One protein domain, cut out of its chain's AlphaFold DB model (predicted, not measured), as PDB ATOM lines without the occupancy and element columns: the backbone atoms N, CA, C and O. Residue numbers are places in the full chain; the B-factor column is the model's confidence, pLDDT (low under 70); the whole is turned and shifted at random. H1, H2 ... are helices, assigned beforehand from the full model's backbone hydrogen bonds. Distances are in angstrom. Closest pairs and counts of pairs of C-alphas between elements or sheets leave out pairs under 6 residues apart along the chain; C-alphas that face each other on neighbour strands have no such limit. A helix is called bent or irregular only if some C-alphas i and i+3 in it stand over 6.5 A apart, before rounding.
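This is residues 162 to 211 of the 222 residues of an uncharacterized protein of viral metagenome (UniProt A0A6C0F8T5). This is a lopsided V of two helices: the long H1 makes the length of the whole, and past a tight link at its far end the much shorter H2 folds partly back. The contact is slight and near that corner, and most of H1 stands free. The printed part has 50 residues, with two named helices in the order H1, H2 and no named strand, and its class is all helix. The whole is extended, with a radius of gyration of the C-alphas of 17.1 A and spans of 53 by 23 by 8 A.

Find C-alpha 162 at (231.379, 298.019, 113.610), where H1 begins; it covers residues 162 to 194 and runs 47.7 A to C-alpha 194 at (256.695, 261.011, 129.778). Residues 195 to 197 follow as the link. Next look at C-alpha 198, at (259.472, 262.187, 141.080), where H2 begins; it covers residues 198 to 210 and runs 19.2 A from first to last C-alpha. Neither helix is bent.

Look at Trp 192 and Ile 200, whose C-alphas are the closest of the two helices at 8.0 A. H1 and H2 are close but not clearly touching, with 1 pair of C-alphas within 8 A. They run opposite ways at a steep tilt of 47 degrees. In H1 every O i to N i+4 pair is within hydrogen-bond range; in H2, 8 of 9 are.

The C-alphas of Glu 162 and Pro 198 are the two farthest apart, at 53.2 A. The printed part has no cut, and the link from H1 to H2 is tight. Residues 162 to 188, 194 to 199 and 202 to 211 stand free. In the B-factor column you will find a mean pLDDT of 78.7 for the printed part, with residue 192 and residues 196 to 211 under 70.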
ATOM      1  N   GLU A 162     229.915 297.917 113.574       77.88
ATOM      2  CA  GLU A 162     231.379 298.019 113.610       77.88
ATOM      3  C   GLU A 162     231.944 297.741 115.006       77.88
ATOM      4  O   GLU A 162     232.942 297.032 115.130       77.88
ATOM      5  N   GLN A 163     231.284 298.222 116.065       81.50
ATOM      6  CA  GLN A 163     231.657 297.922 117.449       81.50
ATOM      7  C   GLN A 163     231.543 296.421 117.733       81.50
ATOM      8  O   GLN A 163     232.451 295.832 118.319       81.50
ATOM      9  N   VAL A 164     230.473 295.780 117.248       80.00
ATOM     10  CA  VAL A 164     230.281 294.327 117.380       80.00
ATOM     11  C   VAL A 164     231.368 293.557 116.631       80.00
ATOM     12  O   VAL A 164     231.901 292.577 117.148       80.00
ATOM     13  N   MET A 165     231.735 293.993 115.424       79.94
ATOM     14  CA  MET A 165     232.807 293.363 114.650       79.94
ATOM     15  C   MET A 165     234.178 293.522 115.317       79.94
ATOM     16  O   MET A 165     234.945 292.560 115.352       79.94
ATOM     17  N   ALA A 166     234.479 294.697 115.874       86.50
ATOM     18  CA  ALA A 166     235.733 294.954 116.579       86.50
ATOM     19  C   ALA A 166     235.870 294.081 117.836       86.50
ATOM     20  O   ALA A 166     236.924 293.489 118.073       86.50
ATOM     21  N   GLU A 167     234.794 293.942 118.609       84.75
ATOM     22  CA  GLU A 167     234.778 293.074 119.785       84.75
ATOM     23  C   GLU A 167     234.855 291.595 119.426       84.75
ATOM     24  O   GLU A 167     235.616 290.867 120.058       84.75
ATOM     25  N   ASN A 168     234.133 291.146 118.393       88.00
ATOM     26  CA  ASN A 168     234.251 289.769 117.913       88.00
ATOM     27  C   ASN A 168     235.680 289.461 117.473       88.00
ATOM     28  O   ASN A 168     236.213 288.414 117.824       88.00
ATOM     29  N   LYS A 169     236.326 290.385 116.754       91.25
ATOM     30  CA  LYS A 169     237.726 290.230 116.361       91.25
ATOM     31  C   LYS A 169     238.637 290.103 117.585       91.25
ATOM     32  O   LYS A 169     239.422 289.164 117.651       91.25
ATOM     33  N   LEU A 170     238.477 290.977 118.580       92.19
ATOM     34  CA  LEU A 170     239.256 290.923 119.822       92.19
ATOM     35  C   LEU A 170     239.009 289.626 120.612       92.19
ATOM     36  O   LEU A 170     239.933 289.065 121.199       92.19
ATOM     37  N   LEU A 171     237.764 289.149 120.653       91.25
ATOM     38  CA  LEU A 171     237.405 287.894 121.313       91.25
ATOM     39  C   LEU A 171     238.022 286.691 120.601       91.25
ATOM     40  O   LEU A 171     238.534 285.806 121.279       91.25
ATOM     41  N   ILE A 172     238.024 286.677 119.268       91.31
ATOM     42  CA  ILE A 172     238.675 285.638 118.462       91.31
ATOM     43  C   ILE A 172     240.186 285.631 118.711       91.31
ATOM     44  O   ILE A 172     240.752 284.567 118.946       91.31
ATOM     45  N   GLU A 173     240.835 286.796 118.728       92.62
ATOM     46  CA  GLU A 173     242.273 286.910 119.016       92.62
ATOM     47  C   GLU A 173     242.607 286.391 120.425       92.62
ATOM     48  O   GLU A 173     243.517 285.579 120.594       92.62
ATOM     49  N   LYS A 174     241.817 286.775 121.439       92.00
ATOM     50  CA  LYS A 174     241.976 286.256 122.808       92.00
ATOM     51  C   LYS A 174     241.725 284.755 122.898       92.00
ATOM     52  O   LYS A 174     242.406 284.073 123.659       92.00
ATOM     53  N   LEU A 175     240.743 284.237 122.161       91.88
ATOM     54  CA  LEU A 175     240.455 282.806 122.116       91.88
ATOM     55  C   LEU A 175     241.660 282.043 121.557       91.88
ATOM     56  O   LEU A 175     242.114 281.092 122.185       91.88
ATOM     57  N   GLN A 176     242.231 282.517 120.449       92.19
ATOM     58  CA  GLN A 176     243.421 281.927 119.834       92.19
ATOM     59  C   GLN A 176     244.634 281.955 120.773       92.19
ATOM     60  O   GLN A 176     245.337 280.955 120.902       92.19
ATOM     61  N   GLU A 177     244.861 283.065 121.481       92.75
ATOM     62  CA  GLU A 177     245.938 283.173 122.475       92.75
ATOM     63  C   GLU A 177     245.756 282.170 123.629       92.75
ATOM     64  O   GLU A 177     246.707 281.513 124.074       92.75
ATOM     65  N   LYS A 178     244.516 282.001 124.104       91.12
ATOM     66  CA  LYS A 178     244.188 281.014 125.139       91.12
ATOM     67  C   LYS A 178     244.346 279.582 124.634       91.12
ATOM     68  O   LYS A 178     244.876 278.758 125.373       91.12
ATOM     69  N   GLU A 179     243.956 279.291 123.398       92.31
ATOM     70  CA  GLU A 179     244.154 277.982 122.769       92.31
ATOM     71  C   GLU A 179     245.644 277.648 122.576       92.31
ATOM     72  O   GLU A 179     246.042 276.516 122.847       92.31
ATOM     73  N   GLU A 180     246.495 278.615 122.192       92.69
ATOM     74  CA  GLU A 180     247.967 278.464 122.220       92.69
ATOM     75  C   GLU A 180     248.446 278.077 123.616       92.69
ATOM     76  O   GLU A 180     249.154 277.089 123.789       92.69
ATOM     77  N   THR A 181     248.039 278.853 124.621       90.44
ATOM     78  CA  THR A 181     248.499 278.662 125.999       90.44
ATOM     79  C   THR A 181     248.111 277.274 126.499       90.44
ATOM     80  O   THR A 181     248.935 276.569 127.077       90.44
ATOM     81  N   ILE A 182     246.872 276.848 126.232       91.94
ATOM     82  CA  ILE A 182     246.393 275.505 126.564       91.94
ATOM     83  C   ILE A 182     247.245 274.453 125.859       91.94
ATOM     84  O   ILE A 182     247.684 273.510 126.509       91.94
ATOM     85  N   ARG A 183     247.532 274.626 124.565       91.31
ATOM     86  CA  ARG A 183     248.351 273.682 123.797       91.31
ATOM     87  C   ARG A 183     249.770 273.570 124.347       91.31
ATOM     88  O   ARG A 183     250.281 272.463 124.480       91.31
ATOM     89  N   GLN A 184     250.393 274.692 124.697       88.44
ATOM     90  CA  GLN A 184     251.730 274.720 125.290       88.44
ATOM     91  C   GLN A 184     251.735 274.033 126.655       88.44
ATOM     92  O   GLN A 184     252.558 273.154 126.892       88.44
ATOM     93  N   VAL A 185     250.782 274.370 127.527       85.31
ATOM     94  CA  VAL A 185     250.647 273.745 128.850       85.31
ATOM     95  C   VAL A 185     250.382 272.245 128.727       85.31
ATOM     96  O   VAL A 185     251.016 271.468 129.433       85.31
ATOM     97  N   GLN A 186     249.507 271.813 127.818       83.62
ATOM     98  CA  GLN A 186     249.262 270.392 127.547       83.62
ATOM     99  C   GLN A 186     250.516 269.689 127.017       83.62
ATOM    100  O   GLN A 186     250.822 268.585 127.461       83.62
ATOM    101  N   GLY A 187     251.265 270.333 126.117       84.12
ATOM    102  CA  GLY A 187     252.529 269.820 125.591       84.12
ATOM    103  C   GLY A 187     253.592 269.656 126.675       84.12
ATOM    104  O   GLY A 187     254.241 268.614 126.741       84.12
ATOM    105  N   PHE A 188     253.716 270.635 127.576       78.38
ATOM    106  CA  PHE A 188     254.545 270.489 128.765       78.38
ATOM    107  C   PHE A 188     254.019 269.340 129.631       78.38
ATOM    108  O   PHE A 188     254.738 268.373 129.831       78.38
ATOM    109  N   LEU A 189     252.766 269.352 130.081       77.31
ATOM    110  CA  LEU A 189     252.228 268.275 130.924       77.31
ATOM    111  C   LEU A 189     252.482 266.874 130.345       77.31
ATOM    112  O   LEU A 189     252.823 265.968 131.099       77.31
ATOM    113  N   GLN A 190     252.379 266.710 129.024       79.88
ATOM    114  CA  GLN A 190     252.695 265.459 128.344       79.88
ATOM    115  C   GLN A 190     254.196 265.131 128.392       79.88
ATOM    116  O   GLN A 190     254.558 264.059 128.863       79.88
ATOM    117  N   TYR A 191     255.071 266.066 128.010       76.44
ATOM    118  CA  TYR A 191     256.528 265.899 128.116       76.44
ATOM    119  C   TYR A 191     256.978 265.556 129.542       76.44
ATOM    120  O   TYR A 191     257.827 264.694 129.751       76.44
ATOM    121  N   TRP A 192     256.411 266.226 130.542       69.25
ATOM    122  CA  TRP A 192     256.762 266.023 131.941       69.25
ATOM    123  C   TRP A 192     256.191 264.700 132.489       69.25
ATOM    124  O   TRP A 192     256.843 264.062 133.310       69.25
ATOM    125  N   LYS A 193     255.029 264.240 131.999       70.50
ATOM    126  CA  LYS A 193     254.482 262.900 132.283       70.50
ATOM    127  C   LYS A 193     255.347 261.788 131.684       70.50
ATOM    128  O   LYS A 193     255.537 260.763 132.325       70.50
ATOM    129  N   ASP A 194     255.879 262.003 130.485       77.56
ATOM    130  CA  ASP A 194     256.695 261.011 129.778       77.56
ATOM    131  C   ASP A 194     258.120 260.883 130.362       77.56
ATOM    132  O   ASP A 194     258.792 259.885 130.113       77.56
ATOM    133  N   ASN A 195     258.573 261.861 131.160       73.75
ATOM    134  CA  ASN A 195     259.901 261.878 131.794       73.75
ATOM    135  C   ASN A 195     259.915 261.490 133.289       73.75
ATOM    136  O   ASN A 195     260.976 261.547 133.905       73.75
ATOM    137  N   ASP A 196     258.770 261.093 133.859       63.78
ATOM    138  CA  ASP A 196     258.630 260.456 135.184       63.78
ATOM    139  C   ASP A 196     259.432 261.122 136.334       63.78
ATOM    140  O   ASP A 196     260.031 260.458 137.183       63.78
ATOM    141  N   ASP A 197     259.471 262.463 136.369       63.50
ATOM    142  CA  ASP A 197     260.197 263.208 137.406       63.50
ATOM    143  C   ASP A 197     259.471 263.078 138.770       63.50
ATOM    144  O   ASP A 197     258.329 263.538 138.925       63.50
ATOM    145  N   PRO A 198     260.108 262.480 139.796       62.75
ATOM    146  CA  PRO A 198     259.472 262.187 141.080       62.75
ATOM    147  C   PRO A 198     259.024 263.436 141.853       62.75
ATOM    148  O   PRO A 198     258.095 263.345 142.660       62.75
ATOM    149  N   ASN A 199     259.601 264.614 141.592       63.66
ATOM    150  CA  ASN A 199     259.152 265.856 142.229       63.66
ATOM    151  C   ASN A 199     257.780 266.325 141.714       63.66
ATOM    152  O   ASN A 199     257.077 267.073 142.395       63.66
ATOM    153  N   ILE A 200     257.350 265.857 140.542       63.06
ATOM    154  CA  ILE A 200     256.114 266.303 139.886       63.06
ATOM    155  C   ILE A 200     254.913 265.506 140.346       63.06
ATOM    156  O   ILE A 200     253.843 266.082 140.524       63.06
ATOM    157  N   ASN A 201     255.081 264.215 140.624       61.22
ATOM    158  CA  ASN A 201     254.025 263.421 141.249       61.22
ATOM    159  C   ASN A 201     253.612 264.014 142.611       61.22
ATOM    160  O   ASN A 201     252.436 263.978 142.976       61.22
ATOM    161  N   ILE A 202     254.542 264.660 143.321       66.38
ATOM    162  CA  ILE A 202     254.281 265.370 144.582       66.38
ATOM    163  C   ILE A 202     253.532 266.695 144.336       66.38
ATOM    164  O   ILE A 202     252.554 266.995 145.018       66.38
ATOM    165  N   VAL A 203     253.927 267.479 143.330       66.56
ATOM    166  CA  VAL A 203     253.255 268.753 143.001       66.56
ATOM    167  C   VAL A 203     251.862 268.535 142.392       66.56
ATOM    168  O   VAL A 203     250.912 269.224 142.764       66.56
ATOM    169  N   LEU A 204     251.699 267.553 141.500       65.56
ATOM    170  CA  LEU A 204     250.416 267.201 140.883       65.56
ATOM    171  C   LEU A 204     249.440 266.579 141.886       65.56
ATOM    172  O   LEU A 204     248.242 266.849 141.798       65.56
ATOM    173  N   SER A 205     249.922 265.786 142.849       65.62
ATOM    174  CA  SER A 205     249.076 265.281 143.941       65.62
ATOM    175  C   SER A 205     248.622 266.412 144.868       65.62
ATOM    176  O   SER A 205     247.434 266.487 145.177       65.62
ATOM    177  N   GLY A 206     249.506 267.360 145.204       68.25
ATOM    178  CA  GLY A 206     249.142 268.567 145.956       68.25
ATOM    179  C   GLY A 206     248.120 269.455 145.233       68.25
ATOM    180  O   GLY A 206     247.158 269.922 145.842       68.25
ATOM    181  N   LEU A 207     248.270 269.642 143.916       64.69
ATOM    182  CA  LEU A 207     247.317 270.397 143.091       64.69
ATOM    183  C   LEU A 207     245.955 269.701 142.968       64.69
ATOM    184  O   LEU A 207     244.933 270.372 143.077       64.69
ATOM    185  N   ARG A 208     245.906 268.370 142.803       68.06
ATOM    186  CA  ARG A 208     244.634 267.614 142.818       68.06
ATOM    187  C   ARG A 208     243.914 267.732 144.156       68.06
ATOM    188  O   ARG A 208     242.695 267.877 144.182       68.06
ATOM    189  N   GLN A 209     244.668 267.726 145.253       68.44
ATOM    190  CA  GLN A 209     244.126 267.865 146.601       68.44
ATOM    191  C   GLN A 209     243.566 269.275 146.859       68.44
ATOM    192  O   GLN A 209     242.534 269.411 147.511       68.44
ATOM    193  N   LEU A 210     244.184 270.314 146.283       60.50
ATOM    194  CA  LEU A 210     243.686 271.697 146.311       60.50
ATOM    195  C   LEU A 210     242.481 271.931 145.386       60.50
ATOM    196  O   LEU A 210     241.606 272.723 145.723       60.50
ATOM    197  N   MET A 211     242.416 271.247 144.239       63.97
ATOM    198  CA  MET A 211     241.289 271.338 143.301       63.97
ATOM    199  C   MET A 211     240.098 270.432 143.666       63.97
ATOM    200  O   MET A 211     239.111 270.402 142.936       63.97
TER     201      MET A 211